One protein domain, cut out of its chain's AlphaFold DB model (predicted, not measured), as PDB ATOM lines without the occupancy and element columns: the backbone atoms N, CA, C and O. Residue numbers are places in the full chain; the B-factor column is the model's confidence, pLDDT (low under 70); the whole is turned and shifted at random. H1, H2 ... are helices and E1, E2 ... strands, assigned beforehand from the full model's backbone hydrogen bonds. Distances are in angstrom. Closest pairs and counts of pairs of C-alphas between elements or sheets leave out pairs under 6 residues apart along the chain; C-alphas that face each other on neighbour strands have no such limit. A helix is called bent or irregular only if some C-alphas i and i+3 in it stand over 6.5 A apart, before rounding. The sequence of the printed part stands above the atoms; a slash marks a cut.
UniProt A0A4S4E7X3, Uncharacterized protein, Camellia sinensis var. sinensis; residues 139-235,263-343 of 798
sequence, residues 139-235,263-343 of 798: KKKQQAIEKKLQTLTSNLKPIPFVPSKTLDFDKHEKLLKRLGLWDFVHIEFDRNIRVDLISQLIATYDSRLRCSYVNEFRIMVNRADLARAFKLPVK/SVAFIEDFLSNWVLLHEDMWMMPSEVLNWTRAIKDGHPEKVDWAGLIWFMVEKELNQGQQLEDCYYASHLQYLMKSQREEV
ATOM      1  N   LYS A 139     111.068 137.583 188.842       77.94
ATOM      2  CA  LYS A 139     109.615 137.693 189.058       77.94
ATOM      3  C   LYS A 139     108.830 137.893 187.754       77.94
ATOM      4  O   LYS A 139     107.775 137.289 187.600       77.94
ATOM      5  N   LYS A 140     109.353 138.677 186.799       80.06
ATOM      6  CA  LYS A 140     108.708 138.882 185.489       80.06
ATOM      7  C   LYS A 140     108.799 137.631 184.600       80.06
ATOM      8  O   LYS A 140     107.824 137.331 183.918       80.06
ATOM      9  N   LYS A 141     109.910 136.869 184.634       81.50
ATOM     10  CA  LYS A 141     109.995 135.559 183.942       81.50
ATOM     11  C   LYS A 141     109.019 134.553 184.565       81.50
ATOM     12  O   LYS A 141     108.294 133.903 183.823       81.50
ATOM     13  N   GLN A 142     108.933 134.490 185.896       83.31
ATOM     14  CA  GLN A 142     108.014 133.587 186.595       83.31
ATOM     15  C   GLN A 142     106.548 133.885 186.252       83.31
ATOM     16  O   GLN A 142     105.842 132.979 185.836       83.31
ATOM     17  N   GLN A 143     106.122 135.151 186.306       86.25
ATOM     18  CA  GLN A 143     104.762 135.562 185.918       86.25
ATOM     19  C   GLN A 143     104.437 135.283 184.441       86.25
ATOM     20  O   GLN A 143     103.276 135.081 184.092       86.25
ATOM     21  N   ALA A 144     105.436 135.281 183.552       87.75
ATOM     22  CA  ALA A 144     105.240 134.889 182.159       87.75
ATOM     23  C   ALA A 144     105.052 133.367 182.018       87.75
ATOM     24  O   ALA A 144     104.158 132.938 181.295       87.75
ATOM     25  N   ILE A 145     105.845 132.562 182.734       88.62
ATOM     26  CA  ILE A 145     105.703 131.095 182.788       88.62
ATOM     27  C   ILE A 145     104.358 130.701 183.411       88.62
ATOM     28  O   ILE A 145     103.661 129.857 182.866       88.62
ATOM     29  N   GLU A 146     103.963 131.347 184.506       89.19
ATOM     30  CA  GLU A 146     102.696 131.134 185.213       89.19
ATOM     31  C   GLU A 146     101.486 131.402 184.303       89.19
ATOM     32  O   GLU A 146     100.589 130.570 184.208       89.19
ATOM     33  N   LYS A 147     101.511 132.499 183.530       89.94
ATOM     34  CA  LYS A 147     100.491 132.778 182.504       89.94
ATOM     35  C   LYS A 147     100.476 131.742 181.380       89.94
ATOM     36  O   LYS A 147      99.400 131.293 181.002       89.94
ATOM     37  N   LYS A 148     101.646 131.334 180.863       91.12
ATOM     38  CA  LYS A 148     101.734 130.261 179.854       91.12
ATOM     39  C   LYS A 148     101.143 128.953 180.373       91.12
ATOM     40  O   LYS A 148     100.368 128.319 179.668       91.12
ATOM     41  N   LEU A 149     101.492 128.574 181.602       92.38
ATOM     42  CA  LEU A 149     100.998 127.372 182.264       92.38
ATOM     43  C   LEU A 149      99.481 127.438 182.470       92.38
ATOM     44  O   LEU A 149      98.805 126.448 182.224       92.38
ATOM     45  N   GLN A 150      98.933 128.599 182.842       90.50
ATOM     46  CA  GLN A 150      97.487 128.793 182.968       90.50
ATOM     47  C   GLN A 150      96.757 128.593 181.628       90.50
ATOM     48  O   GLN A 150      95.768 127.869 181.595       90.50
ATOM     49  N   THR A 151      97.260 129.170 180.527       90.75
ATOM     50  CA  THR A 151      96.693 128.973 179.177       90.75
ATOM     51  C   THR A 151      96.828 127.528 178.691       90.75
ATOM     52  O   THR A 151      95.888 126.984 178.124       90.75
ATOM     53  N   LEU A 152      97.967 126.876 178.941       91.56
ATOM     54  CA  LEU A 152      98.159 125.466 178.590       91.56
ATOM     55  C   LEU A 152      97.227 124.553 179.395       91.56
ATOM     56  O   LEU A 152      96.580 123.691 178.819       91.56
ATOM     57  N   THR A 153      97.055 124.801 180.694       89.31
ATOM     58  CA  THR A 153      96.163 124.001 181.554       89.31
ATOM     59  C   THR A 153      94.686 124.099 181.133       89.31
ATOM     60  O   THR A 153      93.915 123.194 181.445       89.31
ATOM     61  N   SER A 154      94.271 125.163 180.429       87.50
ATOM     62  CA  SER A 154      92.907 125.293 179.891       87.50
ATOM     63  C   SER A 154      92.733 124.822 178.443       87.50
ATOM     64  O   SER A 154      91.615 124.472 178.075       87.50
ATOM     65  N   ASN A 155      93.792 124.841 177.624       89.75
ATOM     66  CA  ASN A 155      93.686 124.663 176.168       89.75
ATOM     67  C   ASN A 155      94.403 123.414 175.628       89.75
ATOM     68  O   ASN A 155      94.065 122.954 174.538       89.75
ATOM     69  N   LEU A 156      95.401 122.890 176.347       93.50
ATOM     70  CA  LEU A 156      96.205 121.758 175.895       93.50
ATOM     71  C   LEU A 156      95.375 120.469 175.928       93.50
ATOM     72  O   LEU A 156      94.795 120.106 176.954       93.50
ATOM     73  N   LYS A 157      95.397 119.745 174.813       92.88
ATOM     74  CA  LYS A 157      94.789 118.435 174.588       92.88
ATOM     75  C   LYS A 157      95.924 117.433 174.321       92.88
ATOM     76  O   LYS A 157      96.341 117.260 173.176       92.88
ATOM     77  N   PRO A 158      96.500 116.797 175.361       92.62
ATOM     78  CA  PRO A 158      97.503 115.758 175.163       92.62
ATOM     79  C   PRO A 158      96.850 114.510 174.565       92.62
ATOM     80  O   PRO A 158      95.995 113.893 175.200       92.62
ATOM     81  N   ILE A 159      97.258 114.140 173.356       91.94
ATOM     82  CA  ILE A 159      96.755 112.967 172.641       91.94
ATOM     83  C   ILE A 159      97.617 111.763 173.052       91.94
ATOM     84  O   ILE A 159      98.837 111.789 172.859       91.94
ATOM     85  N   PRO A 160      97.037 110.703 173.647       91.69
ATOM     86  CA  PRO A 160      97.786 109.493 173.957       91.69
ATOM     87  C   PRO A 160      98.204 108.768 172.675       91.69
ATOM     88  O   PRO A 160      97.399 108.607 171.760       91.69
ATOM     89  N   PHE A 161      99.442 108.278 172.623       92.12
ATOM     90  CA  PHE A 161      99.934 107.527 171.472       92.12
ATOM     91  C   PHE A 161      99.169 106.205 171.301       92.12
ATOM     92  O   PHE A 161      99.219 105.316 172.155       92.12
ATOM     93  N   VAL A 162      98.478 106.079 170.167       85.31
ATOM     94  CA  VAL A 162      97.789 104.865 169.722       85.31
ATOM     95  C   VAL A 162      98.115 104.670 168.237       85.31
ATOM     96  O   VAL A 162      97.671 105.481 167.426       85.31
ATOM     97  N   PRO A 163      98.871 103.624 167.853       81.25
ATOM     98  CA  PRO A 163      99.144 103.344 166.447       81.25
ATOM     99  C   PRO A 163      97.854 103.102 165.657       81.25
ATOM    100  O   PRO A 163      97.060 102.230 166.011       81.25
ATOM    101  N   SER A 164      97.677 103.814 164.542       76.69
ATOM    102  CA  SER A 164      96.530 103.658 163.632       76.69
ATOM    103  C   SER A 164      96.482 102.296 162.923       76.69
ATOM    104  O   SER A 164      95.434 101.899 162.414       76.69
ATOM    105  N   LYS A 165      97.597 101.557 162.916       84.81
ATOM    106  CA  LYS A 165      97.721 100.208 162.355       84.81
ATOM    107  C   LYS A 165      98.584  99.334 163.262       84.81
ATOM    108  O   LYS A 165      99.709  99.698 163.608       84.81
ATOM    109  N   THR A 166      98.077  98.153 163.609       82.88
ATOM    110  CA  THR A 166      98.868  97.086 164.237       82.88
ATOM    111  C   THR A 166      99.838  96.508 163.209       82.88
ATOM    112  O   THR A 166      99.399  96.033 162.159       82.88
ATOM    113  N   LEU A 167     101.137  96.544 163.502       87.00
ATOM    114  CA  LEU A 167     102.190  96.021 162.631       87.00
ATOM    115  C   LEU A 167     102.732  94.701 163.190       87.00
ATOM    116  O   LEU A 167     102.875  94.546 164.400       87.00
ATOM    117  N   ASP A 168     103.033  93.760 162.298       87.62
ATOM    118  CA  ASP A 168     103.675  92.486 162.627       87.62
ATOM    119  C   ASP A 168     105.187  92.711 162.777       87.62
ATOM    120  O   ASP A 168     105.930  92.759 161.793       87.62
ATOM    121  N   PHE A 169     105.632  92.939 164.015       91.25
ATOM    122  CA  PHE A 169     107.042  93.180 164.311       91.25
ATOM    123  C   PHE A 169     107.883  91.906 164.241       91.25
ATOM    124  O   PHE A 169     109.022  91.976 163.781       91.25
ATOM    125  N   ASP A 170     107.334  90.755 164.633       90.94
ATOM    126  CA  ASP A 170     108.051  89.475 164.675       90.94
ATOM    127  C   ASP A 170     108.507  89.050 163.275       90.94
ATOM    128  O   ASP A 170     109.674  88.707 163.064       90.94
ATOM    129  N   LYS A 171     107.628  89.182 162.273       90.88
ATOM    130  CA  LYS A 171     107.957  88.923 160.862       90.88
ATOM    131  C   LYS A 171     109.130  89.768 160.346       90.88
ATOM    132  O   LYS A 171     109.876  89.315 159.476       90.88
ATOM    133  N   HIS A 172     109.322  90.970 160.891       91.06
ATOM    134  CA  HIS A 172     110.362  91.919 160.481       91.06
ATOM    135  C   HIS A 172     111.450  92.142 161.557       91.06
ATOM    136  O   HIS A 172     112.249  93.076 161.442       91.06
ATOM    137  N   GLU A 173     111.557  91.254 162.557       92.69
ATOM    138  CA  GLU A 173     112.491  91.346 163.694       92.69
ATOM    139  C   GLU A 173     113.926  91.669 163.250       92.69
ATOM    140  O   GLU A 173     114.551  92.613 163.738       92.69
ATOM    141  N   LYS A 174     114.453  90.906 162.284       90.56
ATOM    142  CA  LYS A 174     115.833  91.053 161.788       90.56
ATOM    143  C   LYS A 174     116.095  92.431 161.175       90.56
ATOM    144  O   LYS A 174     117.182  92.981 161.354       90.56
ATOM    145  N   LEU A 175     115.106  92.998 160.483       91.38
ATOM    146  CA  LEU A 175     115.179  94.333 159.888       91.38
ATOM    147  C   LEU A 175     115.165  95.409 160.980       91.38
ATOM    148  O   LEU A 175     116.025  96.287 160.995       91.38
ATOM    149  N   LEU A 176     114.245  95.298 161.939       93.12
ATOM    150  CA  LEU A 176     114.131  96.220 163.071       93.12
ATOM    151  C   LEU A 176     115.379  96.194 163.965       93.12
ATOM    152  O   LEU A 176     115.824  97.249 164.415       93.12
ATOM    153  N   LYS A 177     115.992  95.022 164.177       92.81
ATOM    154  CA  LYS A 177     117.272  94.886 164.891       92.81
ATOM    155  C   LYS A 177     118.439  95.482 164.094       92.81
ATOM    156  O   LYS A 177     119.211  96.249 164.663       92.81
ATOM    157  N   ARG A 178     118.523  95.242 162.775       90.19
ATOM    158  CA  ARG A 178     119.511  95.885 161.874       90.19
ATOM    159  C   ARG A 178     119.387  97.416 161.852       90.19
ATOM    160  O   ARG A 178     120.397  98.097 161.701       90.19
ATOM    161  N   LEU A 179     118.177  97.953 162.021       90.50
ATOM    162  CA  LEU A 179     117.897  99.394 162.064       90.50
ATOM    163  C   LEU A 179     117.945 100.014 163.472       90.50
ATOM    164  O   LEU A 179     117.785 101.225 163.589       90.50
ATOM    165  N   GLY A 180     118.146  99.229 164.538       91.38
ATOM    166  CA  GLY A 180     118.094  99.718 165.924       91.38
ATOM    167  C   GLY A 180     116.701 100.176 166.390       91.38
ATOM    168  O   GLY A 180     116.593 100.913 167.364       91.38
ATOM    169  N   LEU A 181     115.638  99.765 165.695       94.38
ATOM    170  CA  LEU A 181     114.241 100.108 165.995       94.38
ATOM    171  C   LEU A 181     113.535  99.065 166.875       94.38
ATOM    172  O   LEU A 181     112.486  99.357 167.443       94.38
ATOM    173  N   TRP A 182     114.095  97.858 167.001       94.25
ATOM    174  CA  TRP A 182     113.484  96.764 167.768       94.25
ATOM    175  C   TRP A 182     113.176  97.150 169.220       94.25
ATOM    176  O   TRP A 182     112.071  96.923 169.704       94.25
ATOM    177  N   ASP A 183     114.120  97.802 169.892       92.88
ATOM    178  CA  ASP A 183     113.971  98.194 171.295       92.88
ATOM    179  C   ASP A 183     113.002  99.375 171.499       92.88
ATOM    180  O   ASP A 183     112.554  99.598 172.624       92.88
ATOM    181  N   PHE A 184     112.675 100.112 170.427       93.81
ATOM    182  CA  PHE A 184     111.710 101.216 170.421       93.81
ATOM    183  C   PHE A 184     110.267 100.723 170.274       93.81
ATOM    184  O   PHE A 184     109.391 101.180 171.001       93.81
ATOM    185  N   VAL A 185     110.005  99.760 169.379       91.31
ATOM    186  CA  VAL A 185     108.634  99.237 169.168       91.31
ATOM    187  C   VAL A 185     108.102  98.437 170.365       91.31
ATOM    188  O   VAL A 185     106.896  98.265 170.500       91.31
ATOM    189  N   HIS A 186     108.993  98.020 171.270       90.50
ATOM    190  CA  HIS A 186     108.674  97.386 172.554       90.50
ATOM    191  C   HIS A 186     108.558  98.384 173.725       90.50
ATOM    192  O   HIS A 186     108.601  97.978 174.887       90.50
ATOM    193  N   ILE A 187     108.445  99.692 173.460       91.94
ATOM    194  CA  ILE A 187     108.186 100.695 174.500       91.94
ATOM    195  C   ILE A 187     106.682 100.804 174.760       91.94
ATOM    196  O   ILE A 187     105.908 101.239 173.908       91.94
ATOM    197  N   GLU A 188     106.277 100.462 175.983       89.38
ATOM    198  CA  GLU A 188     104.922 100.709 176.468       89.38
ATOM    199  C   GLU A 188     104.734 102.199 176.783       89.38
ATOM    200  O   GLU A 188     105.138 102.713 177.829       89.38
ATOM    201  N   PHE A 189     104.120 102.913 175.844       91.00
ATOM    202  CA  PHE A 189     103.746 104.311 176.014       91.00
ATOM    203  C   PHE A 189     102.510 104.467 176.907       91.00
ATOM    204  O   PHE A 189     101.498 103.784 176.739       91.00
ATOM    205  N   ASP A 190     102.568 105.429 177.834       85.94
ATOM    206  CA  ASP A 190     101.446 105.737 178.717       85.94
ATOM    207  C   ASP A 190     100.204 106.176 177.931       85.94
ATOM    208  O   ASP A 190     100.250 107.118 177.133       85.94
ATOM    209  N   ARG A 191      99.064 105.549 178.245       87.88
ATOM    210  CA  ARG A 191      97.732 106.004 177.805       87.88
ATOM    211  C   ARG A 191      97.116 107.049 178.739       87.88
ATOM    212  O   ARG A 191      96.258 107.815 178.317       87.88
ATOM    213  N   ASN A 192      97.538 107.074 180.004       89.88
ATOM    214  CA  ASN A 192      97.089 108.044 181.001       89.88
ATOM    215  C   ASN A 192      98.106 109.189 181.095       89.88
ATOM    216  O   ASN A 192      99.182 109.018 181.674       89.88
ATOM    217  N   ILE A 193      97.778 110.337 180.501       92.69
ATOM    218  CA  ILE A 193      98.692 111.479 180.413       92.69
ATOM    219  C   ILE A 193      98.419 112.503 181.513       92.69
ATOM    220  O   ILE A 193      97.314 113.024 181.666       92.69
ATOM    221  N   ARG A 194      99.475 112.850 182.248       92.19
ATOM    222  CA  ARG A 194      99.506 113.931 183.232       92.19
ATOM    223  C   ARG A 194      99.593 115.283 182.530       92.19
ATOM    224  O   ARG A 194     100.669 115.858 182.370       92.19
ATOM    225  N   VAL A 195      98.427 115.776 182.104       92.81
ATOM    226  CA  VAL A 195      98.231 117.071 181.424       92.81
ATOM    227  C   VAL A 195      98.941 118.217 182.152       92.81
ATOM    228  O   VAL A 195      99.531 119.082 181.510       92.81
ATOM    229  N   ASP A 196      98.940 118.196 183.484       92.25
ATOM    230  CA  ASP A 196      99.618 119.156 184.354       92.25
ATOM    231  C   ASP A 196     101.147 119.139 184.192       92.25
ATOM    232  O   ASP A 196     101.768 120.188 184.002       92.25
ATOM    233  N   LEU A 197     101.750 117.947 184.193       93.44
ATOM    234  CA  LEU A 197     103.197 117.768 184.066       93.44
ATOM    235  C   LEU A 197     103.682 118.101 182.646       93.44
ATOM    236  O   LEU A 197     104.712 118.761 182.489       93.44
ATOM    237  N   ILE A 198     102.916 117.725 181.614       95.06
ATOM    238  CA  ILE A 198     103.200 118.085 180.214       95.06
ATOM    239  C   ILE A 198     103.035 119.598 179.992       95.06
ATOM    240  O   ILE A 198     103.916 120.230 179.405       95.06
ATOM    241  N   SER A 199     101.982 120.217 180.537       94.12
ATOM    242  CA  SER A 199     101.797 121.676 180.485       94.12
ATOM    243  C   SER A 199     102.955 122.419 181.152       94.12
ATOM    244  O   SER A 199     103.431 123.424 180.622       94.12
ATOM    245  N   GLN A 200     103.463 121.916 182.285       93.75
ATOM    246  CA  GLN A 200     104.634 122.488 182.950       93.75
ATOM    247  C   GLN A 200     105.919 122.299 182.127       93.75
ATOM    248  O   GLN A 200     106.716 123.237 182.030       93.75
ATOM    249  N   LEU A 201     106.101 121.142 181.478       95.12
ATOM    250  CA  LEU A 201     107.229 120.872 180.581       95.12
ATOM    251  C   LEU A 201     107.271 121.874 179.414       95.12
ATOM    252  O   LEU A 201     108.324 122.453 179.146       95.12
ATOM    253  N   ILE A 202     106.128 122.125 178.765       94.69
ATOM    254  CA  ILE A 202     105.998 123.067 177.641       94.69
ATOM    255  C   ILE A 202     106.155 124.520 178.125       94.69
ATOM    256  O   ILE A 202     106.923 125.292 177.549       94.69
ATOM    257  N   ALA A 203     105.478 124.908 179.213       93.75
ATOM    258  CA  ALA A 203     105.508 126.279 179.734       93.75
ATOM    259  C   ALA A 203     106.910 126.734 180.189       93.75
ATOM    260  O   ALA A 203     107.209 127.932 180.157       93.75
ATOM    261  N   THR A 204     107.759 125.789 180.611       93.19
ATOM    262  CA  THR A 204     109.121 126.040 181.114       93.19
ATOM    263  C   THR A 204     110.240 125.742 180.113       93.19
ATOM    264  O   THR A 204     111.399 126.001 180.444       93.19
ATOM    265  N   TYR A 205     109.927 125.237 178.912       94.69
ATOM    266  CA  TYR A 205     110.932 124.861 177.912       94.69
ATOM    267  C   TYR A 205     111.805 126.051 177.493       94.69
ATOM    268  O   TYR A 205     111.317 127.095 177.049       94.69
ATOM    269  N   ASP A 206     113.121 125.882 177.625       91.06
ATOM    270  CA  ASP A 206     114.128 126.838 177.176       91.06
ATOM    271  C   ASP A 206     114.901 126.230 175.999       91.06
ATOM    272  O   ASP A 206     115.780 125.386 176.181       91.06
ATOM    273  N   SER A 207     114.569 126.648 174.774       89.56
ATOM    274  CA  SER A 207     115.135 126.088 173.537       89.56
ATOM    275  C   SER A 207     116.642 126.322 173.374       89.56
ATOM    276  O   SER A 207     117.289 125.599 172.617       89.56
ATOM    277  N   ARG A 208     117.235 127.276 174.113       88.44
ATOM    278  CA  ARG A 208     118.694 127.496 174.135       88.44
ATOM    279  C   ARG A 208     119.404 126.489 175.034       88.44
ATOM    280  O   ARG A 208     120.485 126.021 174.697       88.44
ATOM    281  N   LEU A 209     118.800 126.166 176.180       89.19
ATOM    282  CA  LEU A 209     119.342 125.207 177.152       89.19
ATOM    283  C   LEU A 209     118.877 123.763 176.904       89.19
ATOM    284  O   LEU A 209     119.401 122.843 177.535       89.19
ATOM    285  N   ARG A 210     117.896 123.585 176.006       90.94
ATOM    286  CA  ARG A 210     117.247 122.320 175.640       90.94
ATOM    287  C   ARG A 210     116.825 121.503 176.864       90.94
ATOM    288  O   ARG A 210     117.154 120.325 177.024       90.94
ATOM    289  N   CYS A 211     116.129 122.184 177.769       93.44
ATOM    290  CA  CYS A 211     115.602 121.618 179.002       93.44
ATOM    291  C   CYS A 211     114.372 122.386 179.498       93.44
ATOM    292  O   CYS A 211     114.206 123.573 179.205       93.44
ATOM    293  N   SER A 212     113.584 121.707 180.322       93.88
ATOM    294  CA  SER A 212     112.400 122.215 181.017       93.88
ATOM    295  C   SER A 212     112.533 121.969 182.525       93.88
ATOM    296  O   SER A 212     113.462 121.288 182.967       93.88
ATOM    297  N   TYR A 213     111.606 122.503 183.322       92.69
ATOM    298  CA  TYR A 213     111.543 122.298 184.771       92.69
ATOM    299  C   TYR A 213     110.141 121.838 185.180       92.69
ATOM    300  O   TYR A 213     109.184 122.601 185.055       92.69
ATOM    301  N   VAL A 214     110.022 120.611 185.687       92.56
ATOM    302  CA  VAL A 214     108.754 120.006 186.127       92.56
ATOM    303  C   VAL A 214     108.887 119.603 187.589       92.56
ATOM    304  O   VAL A 214     109.849 118.930 187.944       92.56
ATOM    305  N   ASN A 215     107.962 120.043 188.446       89.94
ATOM    306  CA  ASN A 215     108.048 119.890 189.906       89.94
ATOM    307  C   ASN A 215     109.439 120.266 190.468       89.94
ATOM    308  O   ASN A 215     110.020 119.543 191.264       89.94
ATOM    309  N   GLU A 216     109.987 121.396 190.001       87.50
ATOM    310  CA  GLU A 216     111.351 121.906 190.272       87.50
ATOM    311  C   GLU A 216     112.514 121.067 189.692       87.50
ATOM    312  O   GLU A 216     113.620 121.588 189.523       87.50
ATOM    313  N   PHE A 217     112.277 119.821 189.275       90.88
ATOM    314  CA  PHE A 217     113.271 118.969 188.626       90.88
ATOM    315  C   PHE A 217     113.561 119.409 187.185       90.88
ATOM    316  O   PHE A 217     112.657 119.606 186.371       90.88
ATOM    317  N   ARG A 218     114.849 119.518 186.838       94.12
ATOM    318  CA  ARG A 218     115.294 119.788 185.464       94.12
ATOM    319  C   ARG A 218     115.165 118.524 184.610       94.12
ATOM    320  O   ARG A 218     115.836 117.535 184.893       94.12
ATOM    321  N   ILE A 219     114.379 118.601 183.539       95.88
ATOM    322  CA  ILE A 219     114.250 117.563 182.508       95.88
ATOM    323  C   ILE A 219     115.028 118.012 181.268       95.88
ATOM    324  O   ILE A 219     114.828 119.127 180.781       95.88
ATOM    325  N   MET A 220     115.911 117.166 180.743       95.25
ATOM    326  CA  MET A 220     116.628 117.416 179.492       95.25
ATOM    327  C   MET A 220     115.757 117.021 178.299       95.25
ATOM    328  O   MET A 220     115.248 115.907 178.222       95.25
ATOM    329  N   VAL A 221     115.580 117.941 177.354       94.19
ATOM    330  CA  VAL A 221     114.646 117.798 176.230       94.19
ATOM    331  C   VAL A 221     115.412 118.138 174.954       94.19
ATOM    332  O   VAL A 221     115.489 119.292 174.546       94.19
ATOM    333  N   ASN A 222     116.081 117.126 174.392       92.94
ATOM    334  CA  ASN A 222     116.887 117.204 173.167       92.94
ATOM    335  C   ASN A 222     116.990 115.834 172.477       92.94
ATOM    336  O   ASN A 222     116.778 114.802 173.114       92.94
ATOM    337  N   ARG A 223     117.424 115.818 171.206       94.12
ATOM    338  CA  ARG A 223     117.645 114.609 170.385       94.12
ATOM    339  C   ARG A 223     118.414 113.481 171.088       94.12
ATOM    340  O   ARG A 223     118.090 112.323 170.867       94.12
ATOM    341  N   ALA A 224     119.436 113.781 171.892       93.50
ATOM    342  CA  ALA A 224     120.284 112.756 172.502       93.50
ATOM    343  C   ALA A 224     119.657 112.138 173.764       93.50
ATOM    344  O   ALA A 224     119.789 110.934 173.966       93.50
ATOM    345  N   ASP A 225     118.960 112.927 174.586       94.19
ATOM    346  CA  ASP A 225     118.160 112.406 175.706       94.19
ATOM    347  C   ASP A 225     116.921 111.651 175.211       94.19
ATOM    348  O   ASP A 225     116.649 110.550 175.682       94.19
ATOM    349  N   LEU A 226     116.247 112.177 174.183       94.75
ATOM    350  CA  LEU A 226     115.138 111.507 173.504       94.75
ATOM    351  C   LEU A 226     115.570 110.156 172.914       94.75
ATOM    352  O   LEU A 226     114.907 109.148 173.134       94.75
ATOM    353  N   ALA A 227     116.722 110.102 172.236       94.06
ATOM    354  CA  ALA A 227     117.260 108.847 171.716       94.06
ATOM    355  C   ALA A 227     117.631 107.845 172.816       94.06
ATOM    356  O   ALA A 227     117.400 106.653 172.638       94.06
ATOM    357  N   ARG A 228     118.182 108.306 173.952       94.44
ATOM    358  CA  ARG A 228     118.485 107.438 175.102       94.44
ATOM    359  C   ARG A 228     117.218 106.840 175.704       94.44
ATOM    360  O   ARG A 228     117.177 105.632 175.901       94.44
ATOM    361  N   ALA A 229     116.195 107.662 175.945       94.38
ATOM    362  CA  ALA A 229     114.905 107.201 176.450       94.38
ATOM    363  C   ALA A 229     114.286 106.156 175.508       94.38
ATOM    364  O   ALA A 229     113.920 105.063 175.929       94.38
ATOM    365  N   PHE A 230     114.242 106.470 174.213       94.44
ATOM    366  CA  PHE A 230     113.614 105.635 173.190       94.44
ATOM    367  C   PHE A 230     114.509 104.500 172.662       94.44
ATOM    368  O   PHE A 230     114.121 103.812 171.722       94.44
ATOM    369  N   LYS A 231     115.701 104.300 173.250       93.56
ATOM    370  CA  LYS A 231     116.708 103.291 172.860       93.56
ATOM    371  C   LYS A 231     117.132 103.356 171.375       93.56
ATOM    372  O   LYS A 231     117.644 102.389 170.821       93.56
ATOM    373  N   LEU A 232     116.951 104.513 170.735       93.06
ATOM    374  CA  LEU A 232     117.177 104.721 169.302       93.06
ATOM    375  C   LEU A 232     118.670 104.875 168.962       93.06
ATOM    376  O   LEU A 232     119.437 105.451 169.745       93.06
ATOM    377  N   PRO A 233     119.099 104.469 167.753       87.62
ATOM    378  CA  PRO A 233     120.480 104.613 167.314       87.62
ATOM    379  C   PRO A 233     120.837 106.086 167.071       87.62
ATOM    380  O   PRO A 233     120.586 106.655 166.006       87.62
ATOM    381  N   VAL A 234     121.520 106.704 168.036       78.44
ATOM    382  CA  VAL A 234     122.281 107.930 167.769       78.44
ATOM    383  C   VAL A 234     123.433 107.560 166.837       78.44
ATOM    384  O   VAL A 234     124.335 106.822 167.236       78.44
ATOM    385  N   LYS A 235     123.402 108.070 165.599       63.84
ATOM    386  CA  LYS A 235     124.458 107.865 164.594       63.84
ATOM    387  C   LYS A 235     125.836 108.196 165.183       63.84
ATOM    388  O   LYS A 235     126.164 109.366 165.359       63.84
ATOM    389  N   SER A 263     109.657  94.854 152.714       90.44
ATOM    390  CA  SER A 263     110.425  95.481 153.799       90.44
ATOM    391  C   SER A 263     110.398  97.008 153.716       90.44
ATOM    392  O   SER A 263     110.333  97.672 154.747       90.44
ATOM    393  N   VAL A 264     110.431  97.573 152.505       91.50
ATOM    394  CA  VAL A 264     110.297  99.022 152.283       91.50
ATOM    395  C   VAL A 264     108.895  99.488 152.677       91.50
ATOM    396  O   VAL A 264     108.768 100.387 153.507       91.50
ATOM    397  N   ALA A 265     107.850  98.814 152.186       91.75
ATOM    398  CA  ALA A 265     106.459  99.104 152.529       91.75
ATOM    399  C   ALA A 265     106.188  98.980 154.040       91.75
ATOM    400  O   ALA A 265     105.525  99.840 154.613       91.75
ATOM    401  N   PHE A 266     106.759  97.972 154.709       94.38
ATOM    402  CA  PHE A 266     106.678  97.828 156.166       94.38
ATOM    403  C   PHE A 266     107.307  99.016 156.917       94.38
ATOM    404  O   PHE A 266     106.746  99.485 157.907       94.38
ATOM    405  N   ILE A 267     108.447  99.541 156.451       93.75
ATOM    406  CA  ILE A 267     109.098 100.701 157.080       93.75
ATOM    407  C   ILE A 267     108.381 102.024 156.740       93.75
ATOM    408  O   ILE A 267     108.371 102.931 157.573       93.75
ATOM    409  N   GLU A 268     107.715 102.137 155.585       91.69
ATOM    410  CA  GLU A 268     106.787 103.244 155.296       91.69
ATOM    411  C   GLU A 268     105.539 103.218 156.189       91.69
ATOM    412  O   GLU A 268     105.144 104.256 156.726       91.69
ATOM    413  N   ASP A 269     104.939 102.041 156.387       92.00
ATOM    414  CA  ASP A 269     103.849 101.828 157.342       92.00
ATOM    415  C   ASP A 269     104.303 102.200 158.763       92.00
ATOM    416  O   ASP A 269     103.609 102.943 159.457       92.00
ATOM    417  N   PHE A 270     105.481 101.741 159.195       92.62
ATOM    418  CA  PHE A 270     106.049 102.093 160.497       92.62
ATOM    419  C   PHE A 270     106.242 103.609 160.650       92.62
ATOM    420  O   PHE A 270     105.738 104.194 161.608       92.62
ATOM    421  N   LEU A 271     106.887 104.269 159.682       91.00
ATOM    422  CA  LEU A 271     107.045 105.726 159.666       91.00
ATOM    423  C   LEU A 271     105.692 106.443 159.833       91.00
ATOM    424  O   LEU A 271     105.566 107.356 160.650       91.00
ATOM    425  N   SER A 272     104.685 106.007 159.076       89.31
ATOM    426  CA  SER A 272     103.381 106.673 158.990       89.31
ATOM    427  C   SER A 272     102.468 106.407 160.192       89.31
ATOM    428  O   SER A 272     101.629 107.242 160.493       89.31
ATOM    429  N   ASN A 273     102.615 105.269 160.883       89.00
ATOM    430  CA  ASN A 273     101.729 104.870 161.988       89.00
ATOM    431  C   ASN A 273     102.377 104.986 163.386       89.00
ATOM    432  O   ASN A 273     101.659 104.922 164.381       89.00
ATOM    433  N   TRP A 274     103.708 105.114 163.479       90.00
ATOM    434  CA  TRP A 274     104.445 105.164 164.757       90.00
ATOM    435  C   TRP A 274     105.316 106.410 164.954       90.00
ATOM    436  O   TRP A 274     105.704 106.691 166.085       90.00
ATOM    437  N   VAL A 275     105.653 107.147 163.889       89.69
ATOM    438  CA  VAL A 275     106.640 108.243 163.958       89.69
ATOM    439  C   VAL A 275     106.075 109.595 163.519       89.69
ATOM    440  O   VAL A 275     106.470 110.612 164.080       89.69
ATOM    441  N   LEU A 276     105.160 109.631 162.547       89.56
ATOM    442  CA  LEU A 276     104.515 110.854 162.059       89.56
ATOM    443  C   LEU A 276     103.082 110.960 162.598       89.56
ATOM    444  O   LEU A 276     102.150 110.470 161.977       89.56
ATOM    445  N   LEU A 277     102.918 111.585 163.767       88.62
ATOM    446  CA  LEU A 277     101.665 111.497 164.536       88.62
ATOM    447  C   LEU A 277     100.616 112.591 164.261       88.62
ATOM    448  O   LEU A 277      99.478 112.427 164.682       88.62
ATOM    449  N   HIS A 278     100.969 113.703 163.607       81.38
ATOM    450  CA  HIS A 278     100.026 114.809 163.365       81.38
ATOM    451  C   HIS A 278      99.032 114.497 162.244       81.38
ATOM    452  O   HIS A 278      99.442 114.041 161.178       81.38
ATOM    453  N   GLU A 279      97.772 114.895 162.419       64.38
ATOM    454  CA  GLU A 279      96.744 114.815 161.367       64.38
ATOM    455  C   GLU A 279      96.996 115.799 160.202       64.38
ATOM    456  O   GLU A 279      96.677 115.496 159.052       64.38
ATOM    457  N   ASP A 280      97.667 116.934 160.453       59.62
ATOM    458  CA  ASP A 280      98.047 117.952 159.453       59.62
ATOM    459  C   ASP A 280      99.212 117.520 158.518       59.62
ATOM    460  O   ASP A 280     100.139 118.275 158.214       59.62
ATOM    461  N   MET A 281      99.174 116.286 158.004       59.44
ATOM    462  CA  MET A 281     100.205 115.731 157.110       59.44
ATOM    463  C   MET A 281     100.291 116.419 155.733       59.44
ATOM    464  O   MET A 281     101.222 116.156 154.972       59.44
ATOM    465  N   TRP A 282      99.344 117.298 155.384       46.81
ATOM    466  CA  TRP A 282      99.249 117.929 154.060       46.81
ATOM    467  C   TRP A 282     100.415 118.878 153.727       46.81
ATOM    468  O   TRP A 282     100.664 119.129 152.550       46.81
ATOM    469  N   MET A 283     101.178 119.335 154.728       59.78
ATOM    470  CA  MET A 283     102.402 120.134 154.552       59.78
ATOM    471  C   MET A 283     103.643 119.422 155.118       59.78
ATOM    472  O   MET A 283     104.323 119.923 156.016       59.78
ATOM    473  N   MET A 284     103.952 118.237 154.577       73.75
ATOM    474  CA  MET A 284     105.157 117.474 154.928       73.75
ATOM    475  C   MET A 284     106.453 118.300 154.750       73.75
ATOM    476  O   MET A 284     106.754 118.729 153.633       73.75
ATOM    477  N   PRO A 285     107.254 118.506 155.817       80.00
ATOM    478  CA  PRO A 285     108.508 119.259 155.747       80.00
ATOM    479  C   PRO A 285     109.552 118.587 154.849       80.00
ATOM    480  O   PRO A 285     109.574 117.361 154.722       80.00
ATOM    481  N   SER A 286     110.462 119.369 154.264       82.69
ATOM    482  CA  SER A 286     111.480 118.857 153.335       82.69
ATOM    483  C   SER A 286     112.431 117.849 153.988       82.69
ATOM    484  O   SER A 286     112.868 116.908 153.328       82.69
ATOM    485  N   GLU A 287     112.700 117.983 155.287       84.50
ATOM    486  CA  GLU A 287     113.449 117.019 156.093       84.50
ATOM    487  C   GLU A 287     112.748 115.653 156.114       84.50
ATOM    488  O   GLU A 287     113.369 114.630 155.820       84.50
ATOM    489  N   VAL A 288     111.435 115.649 156.367       85.19
ATOM    490  CA  VAL A 288     110.619 114.429 156.412       85.19
ATOM    491  C   VAL A 288     110.497 113.813 155.025       85.19
ATOM    492  O   VAL A 288     110.772 112.628 154.871       85.19
ATOM    493  N   LEU A 289     110.214 114.613 153.992       88.25
ATOM    494  CA  LEU A 289     110.189 114.149 152.599       88.25
ATOM    495  C   LEU A 289     111.519 113.511 152.169       88.25
ATOM    496  O   LEU A 289     111.517 112.546 151.407       88.25
ATOM    497  N   ASN A 290     112.657 114.012 152.662       88.06
ATOM    498  CA  ASN A 290     113.969 113.430 152.383       88.06
ATOM    499  C   ASN A 290     114.188 112.087 153.101       88.06
ATOM    500  O   ASN A 290     114.769 111.184 152.499       88.06
ATOM    501  N   TRP A 291     113.702 111.911 154.336       88.31
ATOM    502  CA  TRP A 291     113.743 110.610 155.019       88.31
ATOM    503  C   TRP A 291     112.759 109.598 154.412       88.31
ATOM    504  O   TRP A 291     113.150 108.457 154.175       88.31
ATOM    505  N   THR A 292     111.538 110.013 154.060       90.00
ATOM    506  CA  THR A 292     110.570 109.171 153.335       90.00
ATOM    507  C   THR A 292     111.118 108.735 151.976       90.00
ATOM    508  O   THR A 292     110.958 107.577 151.599       90.00
ATOM    509  N   ARG A 293     111.822 109.622 151.252       90.50
ATOM    510  CA  ARG A 293     112.519 109.243 150.013       90.50
ATOM    511  C   ARG A 293     113.638 108.238 150.284       90.50
ATOM    512  O   ARG A 293     113.676 107.218 149.622       90.50
ATOM    513  N   ALA A 294     114.476 108.454 151.301       89.31
ATOM    514  CA  ALA A 294     115.541 107.506 151.643       89.31
ATOM    515  C   ALA A 294     115.015 106.098 151.995       89.31
ATOM    516  O   ALA A 294     115.687 105.116 151.700       89.31
ATOM    517  N   ILE A 295     113.816 105.982 152.578       91.81
ATOM    518  CA  ILE A 295     113.144 104.688 152.791       91.81
ATOM    519  C   ILE A 295     112.709 104.082 151.447       91.81
ATOM    520  O   ILE A 295     113.044 102.931 151.178       91.81
ATOM    521  N   LYS A 296     112.048 104.868 150.582       90.69
ATOM    522  CA  LYS A 296     111.608 104.463 149.228       90.69
ATOM    523  C   LYS A 296     112.746 104.040 148.308       90.69
ATOM    524  O   LYS A 296     112.592 103.098 147.542       90.69
ATOM    525  N   ASP A 297     113.898 104.685 148.441       88.62
ATOM    526  CA  ASP A 297     115.134 104.358 147.732       88.62
ATOM    527  C   ASP A 297     115.810 103.076 148.286       88.62
ATOM    528  O   ASP A 297     116.950 102.781 147.934       88.62
ATOM    529  N   GLY A 298     115.153 102.327 149.186       86.44
ATOM    530  CA  GLY A 298     115.658 101.082 149.774       86.44
ATOM    531  C   GLY A 298     116.669 101.266 150.911       86.44
ATOM    532  O   GLY A 298     117.340 100.305 151.282       86.44
ATOM    533  N   HIS A 299     116.789 102.479 151.467       87.31
ATOM    534  CA  HIS A 299     117.877 102.887 152.367       87.31
ATOM    535  C   HIS A 299     117.446 103.431 153.757       87.31
ATOM    536  O   HIS A 299     117.898 104.507 154.183       87.31
ATOM    537  N   PRO A 300     116.607 102.712 154.532       89.00
ATOM    538  CA  PRO A 300     116.193 103.131 155.873       89.00
ATOM    539  C   PRO A 300     117.349 103.227 156.888       89.00
ATOM    540  O   PRO A 300     117.216 103.924 157.894       89.00
ATOM    541  N   GLU A 301     118.511 102.613 156.632       88.12
ATOM    542  CA  GLU A 301     119.727 102.783 157.446       88.12
ATOM    543  C   GLU A 301     120.327 104.197 157.352       88.12
ATOM    544  O   GLU A 301     121.112 104.609 158.210       88.12
ATOM    545  N   LYS A 302     119.953 104.971 156.323       87.81
ATOM    546  CA  LYS A 302     120.369 106.372 156.156       87.81
ATOM    547  C   LYS A 302     119.466 107.343 156.923       87.81
ATOM    548  O   LYS A 302     119.874 108.489 157.136       87.81
ATOM    549  N   VAL A 303     118.294 106.916 157.397       90.62
ATOM    550  CA  VAL A 303     117.379 107.741 158.207       90.62
ATOM    551  C   VAL A 303     118.001 108.048 159.574       90.62
ATOM    552  O   VAL A 303     118.793 107.281 160.116       90.62
ATOM    553  N   ASP A 304     117.712 109.226 160.124       91.62
ATOM    554  CA  ASP A 304     118.070 109.590 161.498       91.62
ATOM    555  C   ASP A 304     116.817 109.518 162.373       91.62
ATOM    556  O   ASP A 304     116.200 110.539 162.646       91.62
ATOM    557  N   TRP A 305     116.413 108.310 162.774       92.00
ATOM    558  CA  TRP A 305     115.156 108.066 163.500       92.00
ATOM    559  C   TRP A 305     115.018 108.924 164.767       92.00
ATOM    560  O   TRP A 305     113.975 109.530 165.006       92.00
ATOM    561  N   ALA A 306     116.111 109.069 165.522       93.25
ATOM    562  CA  ALA A 306     116.190 109.974 166.666       93.25
ATOM    563  C   ALA A 306     116.053 111.456 166.275       93.25
ATOM    564  O   ALA A 306     115.402 112.222 166.982       93.25
ATOM    565  N   GLY A 307     116.677 111.876 165.168       92.38
ATOM    566  CA  GLY A 307     116.567 113.239 164.640       92.38
ATOM    567  C   GLY A 307     115.174 113.574 164.107       92.38
ATOM    568  O   GLY A 307     114.704 114.685 164.328       92.38
ATOM    569  N   LEU A 308     114.502 112.609 163.481       92.00
ATOM    570  CA  LEU A 308     113.138 112.719 162.971       92.00
ATOM    571  C   LEU A 308     112.118 112.870 164.106       92.00
ATOM    572  O   LEU A 308     111.402 113.868 164.136       92.00
ATOM    573  N   ILE A 309     112.088 111.949 165.077       92.56
ATOM    574  CA  ILE A 309     111.155 112.058 166.215       92.56
ATOM    575  C   ILE A 309     111.440 113.345 167.005       92.56
ATOM    576  O   ILE A 309     110.514 114.075 167.353       92.56
ATOM    577  N   TRP A 310     112.719 113.692 167.210       94.19
ATOM    578  CA  TRP A 310     113.090 114.970 167.817       94.19
ATOM    579  C   TRP A 310     112.585 116.186 167.027       94.19
ATOM    580  O   TRP A 310     112.083 117.121 167.637       94.19
ATOM    581  N   PHE A 311     112.687 116.192 165.698       92.12
ATOM    582  CA  PHE A 311     112.244 117.305 164.854       92.12
ATOM    583  C   PHE A 311     110.729 117.544 164.941       92.12
ATOM    584  O   PHE A 311     110.295 118.695 164.949       92.12
ATOM    585  N   MET A 312     109.927 116.482 165.067       92.31
ATOM    586  CA  MET A 312     108.482 116.612 165.281       92.31
ATOM    587  C   MET A 312     108.170 117.124 166.702       92.31
ATOM    588  O   MET A 312     107.427 118.092 166.858       92.31
ATOM    589  N   VAL A 313     108.831 116.577 167.729       93.44
ATOM    590  CA  VAL A 313     108.714 117.040 169.127       93.44
ATOM    591  C   VAL A 313     109.150 118.506 169.298       93.44
ATOM    592  O   VAL A 313     108.471 119.289 169.961       93.44
ATOM    593  N   GLU A 314     110.257 118.919 168.673       92.94
ATOM    594  CA  GLU A 314     110.766 120.299 168.713       92.94
ATOM    595  C   GLU A 314     109.779 121.273 168.039       92.94
ATOM    596  O   GLU A 314     109.711 122.435 168.438       92.94
ATOM    597  N   LYS A 315     108.948 120.820 167.087       90.44
ATOM    598  CA  LYS A 315     107.875 121.640 166.497       90.44
ATOM    599  C   LYS A 315     106.689 121.860 167.430       90.44
ATOM    600  O   LYS A 315     106.191 122.982 167.474       90.44
ATOM    601  N   GLU A 316     106.261 120.862 168.202       92.25
ATOM    602  CA  GLU A 316     105.233 121.066 169.236       92.25
ATOM    603  C   GLU A 316     105.734 122.003 170.340       92.25
ATOM    604  O   GLU A 316     105.102 123.015 170.649       92.25
ATOM    605  N   LEU A 317     106.928 121.736 170.875       92.75
ATOM    606  CA  LEU A 317     107.517 122.535 171.954       92.75
ATOM    607  C   LEU A 317     107.734 124.008 171.564       92.75
ATOM    608  O   LEU A 317     107.606 124.892 172.413       92.75
ATOM    609  N   ASN A 318     108.027 124.293 170.289       90.88
ATOM    610  CA  ASN A 318     108.200 125.661 169.794       90.88
ATOM    611  C   ASN A 318     106.881 126.435 169.596       90.88
ATOM    612  O   ASN A 318     106.920 127.665 169.604       90.88
ATOM    613  N   GLN A 319     105.720 125.770 169.489       89.62
ATOM    614  CA  GLN A 319     104.411 126.451 169.556       89.62
ATOM    615  C   GLN A 319     104.137 126.983 170.973       89.62
ATOM    616  O   GLN A 319     103.500 128.024 171.162       89.62
ATOM    617  N   GLY A 320     104.665 126.302 171.997       89.06
ATOM    618  CA  GLY A 320     104.612 126.747 173.384       89.06
ATOM    619  C   GLY A 320     103.174 126.976 173.854       89.06
ATOM    620  O   GLY A 320     102.390 126.046 173.934       89.06
ATOM    621  N   GLN A 321     102.815 128.228 174.148       88.25
ATOM    622  CA  GLN A 321     101.473 128.600 174.633       88.25
ATOM    623  C   GLN A 321     100.357 128.540 173.572       88.25
ATOM    624  O   GLN A 321      99.210 128.819 173.905       88.25
ATOM    625  N   GLN A 322     100.703 128.290 172.305       88.69
ATOM    626  CA  GLN A 322      99.757 128.146 171.193       88.69
ATOM    627  C   GLN A 322      99.479 126.675 170.845       88.69
ATOM    628  O   GLN A 322      98.659 126.415 169.973       88.69
ATOM    629  N   LEU A 323     100.150 125.727 171.511       91.12
ATOM    630  CA  LEU A 323      99.912 124.303 171.315       91.12
ATOM    631  C   LEU A 323      98.567 123.919 171.948       91.12
ATOM    632  O   LEU A 323      98.441 123.908 173.174       91.12
ATOM    633  N   GLU A 324      97.577 123.614 171.112       90.88
ATOM    634  CA  GLU A 324      96.339 122.971 171.552       90.88
ATOM    635  C   GLU A 324      96.520 121.453 171.564       90.88
ATOM    636  O   GLU A 324      96.644 120.856 172.627       90.88
ATOM    637  N   ASP A 325      96.596 120.823 170.395       93.00
ATOM    638  CA  ASP A 325      96.719 119.372 170.263       93.00
ATOM    639  C   ASP A 325      98.193 118.933 170.310       93.00
ATOM    640  O   ASP A 325      99.016 119.379 169.511       93.00
ATOM    641  N   CYS A 326      98.537 118.074 171.278       93.69
ATOM    642  CA  CYS A 326      99.901 117.588 171.514       93.69
ATOM    643  C   CYS A 326      99.969 116.073 171.297       93.69
ATOM    644  O   CYS A 326      99.596 115.281 172.165       93.69
ATOM    645  N   TYR A 327     100.455 115.682 170.123       93.44
ATOM    646  CA  TYR A 327     100.518 114.317 169.611       93.44
ATOM    647  C   TYR A 327     101.700 113.531 170.191       93.44
ATOM    648  O   TYR A 327     101.622 112.313 170.357       93.44
ATOM    649  N   TYR A 328     102.790 114.206 170.576       94.06
ATOM    650  CA  TYR A 328     103.940 113.561 171.221       94.06
ATOM    651  C   TYR A 328     103.840 113.561 172.755       94.06
ATOM    652  O   TYR A 328     104.839 113.372 173.449       94.06
ATOM    653  N   ALA A 329     102.638 113.705 173.320       94.94
ATOM    654  CA  ALA A 329     102.439 113.749 174.766       94.94
ATOM    655  C   ALA A 329     102.904 112.475 175.500       94.94
ATOM    656  O   ALA A 329     103.649 112.578 176.476       94.94
ATOM    657  N   SER A 330     102.550 111.274 175.017       94.56
ATOM    658  CA  SER A 330     103.065 110.014 175.593       94.56
ATOM    659  C   SER A 330     104.586 109.892 175.461       94.56
ATOM    660  O   SER A 330     105.250 109.386 176.364       94.56
ATOM    661  N   HIS A 331     105.149 110.395 174.359       94.50
ATOM    662  CA  HIS A 331     106.589 110.412 174.102       94.50
ATOM    663  C   HIS A 331     107.321 111.330 175.101       94.50
ATOM    664  O   HIS A 331     108.327 110.936 175.691       94.50
ATOM    665  N   LEU A 332     106.781 112.525 175.360       95.19
ATOM    666  CA  LEU A 332     107.286 113.458 176.369       95.19
ATOM    667  C   LEU A 332     107.127 112.909 177.796       95.19
ATOM    668  O   LEU A 332     108.061 113.017 178.590       95.19
ATOM    669  N   GLN A 333     106.001 112.261 178.118       94.94
ATOM    670  CA  GLN A 333     105.799 111.648 179.434       94.94
ATOM    671  C   GLN A 333     106.793 110.508 179.696       94.94
ATOM    672  O   GLN A 333     107.402 110.451 180.767       94.94
ATOM    673  N   TYR A 334     107.022 109.641 178.706       95.19
ATOM    674  CA  TYR A 334     108.013 108.571 178.803       95.19
ATOM    675  C   TYR A 334     109.442 109.129 178.939       95.19
ATOM    676  O   TYR A 334     110.215 108.659 179.774       95.19
ATOM    677  N   LEU A 335     109.787 110.189 178.191       95.00
ATOM    678  CA  LEU A 335     111.066 110.893 178.339       95.00
ATOM    679  C   LEU A 335     111.264 111.414 179.773       95.00
ATOM    680  O   LEU A 335     112.345 111.246 180.339       95.00
ATOM    681  N   MET A 336     110.225 111.993 180.381       94.44
ATOM    682  CA  MET A 336     110.257 112.456 181.772       94.44
ATOM    683  C   MET A 336     110.454 111.300 182.759       94.44
ATOM    684  O   MET A 336     111.357 111.383 183.591       94.44
ATOM    685  N   LYS A 337     109.690 110.203 182.631       93.00
ATOM    686  CA  LYS A 337     109.861 108.989 183.453       93.00
ATOM    687  C   LYS A 337     111.287 108.441 183.371       93.00
ATOM    688  O   LYS A 337     111.912 108.222 184.401       93.00
ATOM    689  N   SER A 338     111.831 108.316 182.157       92.69
ATOM    690  CA  SER A 338     113.177 107.771 181.910       92.69
ATOM    691  C   SER A 338     114.323 108.576 182.542       92.69
ATOM    692  O   SER A 338     115.429 108.059 182.679       92.69
ATOM    693  N   GLN A 339     114.074 109.836 182.915       92.69
ATOM    694  CA  GLN A 339     115.047 110.699 183.584       92.69
ATOM    695  C   GLN A 339     114.765 110.854 185.078       92.69
ATOM    696  O   GLN A 339     115.712 110.871 185.858       92.69
ATOM    697  N   ARG A 340     113.493 111.034 185.462       88.12
ATOM    698  CA  ARG A 340     113.029 111.351 186.824       88.12
ATOM    699  C   ARG A 340     111.641 110.749 187.077       88.12
ATOM    700  O   ARG A 340     110.641 111.463 187.124       88.12
ATOM    701  N   GLU A 341     111.581 109.436 187.279       88.00
ATOM    702  CA  GLU A 341     110.355 108.730 187.689       88.00
ATOM    703  C   GLU A 341     109.738 109.317 188.976       88.00
ATOM    704  O   GLU A 341     108.519 109.439 189.079       88.00
ATOM    705  N   GLU A 342     110.587 109.832 189.876       84.38
ATOM    706  CA  GLU A 342     110.249 110.639 191.063       84.38
ATOM    707  C   GLU A 342     109.174 111.718 190.812       84.38
ATOM    708  O   GLU A 342     108.359 111.989 191.687       84.38
ATOM    709  N   VAL A 343     109.131 112.324 189.615       83.06
ATOM    710  CA  VAL A 343     108.157 113.376 189.243       83.06
ATOM    711  C   VAL A 343     106.710 112.858 189.268       83.06
ATOM    712  O   VAL A 343     105.777 113.643 189.452       83.06
TER     713      VAL A 343
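This is residues 139 to 235 and 263 to 343 of the 798 residues of an uncharacterized protein of Camellia sinensis var. sinensis (UniProt A0A4S4E7X3). An elongated helical body is built along the long helix H8, with H1, H4 and the small strand hairpin E1 and E2 toward one end and H2, H3 and the helical hairpin H6 and H7 toward the other. E1 packs on H4 and E2 on H9, H5 packs on H8 and H9, and the unnamed stretch 156 to 169 runs along the length from H1 to H2. The 178 printed residues hold nine named helices and two antiparallel strands, in the order H1 H2 H3 H4 E1 E2 H5 H6 H7 H8 H9, mostly helix. By its radius of gyration of the C-alphas, 16.7 A, the whole is compact; its spans are 54 by 35 by 28 A.

H1, residues 139 to 155, touches H4, residues 195 to 204, closest at C-alphas 149 and 203, 5.3 A, at a steep tilt of 37 degrees, only just past shallow, opposite ways. H2, residues 170 to 178, and H3, residues 182 to 185, only just touch, with 3 pairs of C-alphas within 8 A, and only at the corner. E1, residues 211 to 214, and E2, residues 217 to 220, form an antiparallel hairpin, with N 212 and O 219 2.9 A apart, within hydrogen-bond range. The closest C-alphas of H4 and E1 are 204 and 212, 5.0 A. H5, residues 223 to 229, touches residues 306 to 310 of H8, residues 305 to 322, about perpendicular at 74 degrees, closest at C-alphas 223 and 310, 5.2 A. H5 also touches H9, residues 329 to 343, closest at C-alphas 229 and 335, 5.7 A. H6, residues 263 to 275, and H7, residues 286 to 296, form a helical hairpin, closest at C-alphas 264 and 295, 6.4 A. H4 touches residues 317 to 321 of H8, about perpendicular at 87 degrees, closest at C-alphas 202 and 320, 5.8 A. Every O i to N i+4 pair is within hydrogen-bond range in H1, H4, H5, H6 and H7; H2 has 3 of 5, H8 11 of 14 and H9 9 of 11, and H3 is too short for such a pair.

H1 begins at C-alpha 139, (109.615, 137.693, 189.058), and is 24.3 A long. H8 is 26.4 A long, H6 16.7 A and H9 15.6 A, ending at C-alpha 343, (108.157, 113.376, 189.243). H2, H8 and H9 are irregular: C-alphas 171 and 174 are 8.2 A apart, 318 and 321 8.8 A, and 339 and 342 8.9 A.

The C-alphas farthest apart are those of Lys 139 and Lys 171, 56.4 A. Residues 236 to 262 are cut out, with 21.6 A between C-alphas 235 and 263. The link H1 to H2 is long. Residues 235 and 279 to 283 have pLDDT under 70.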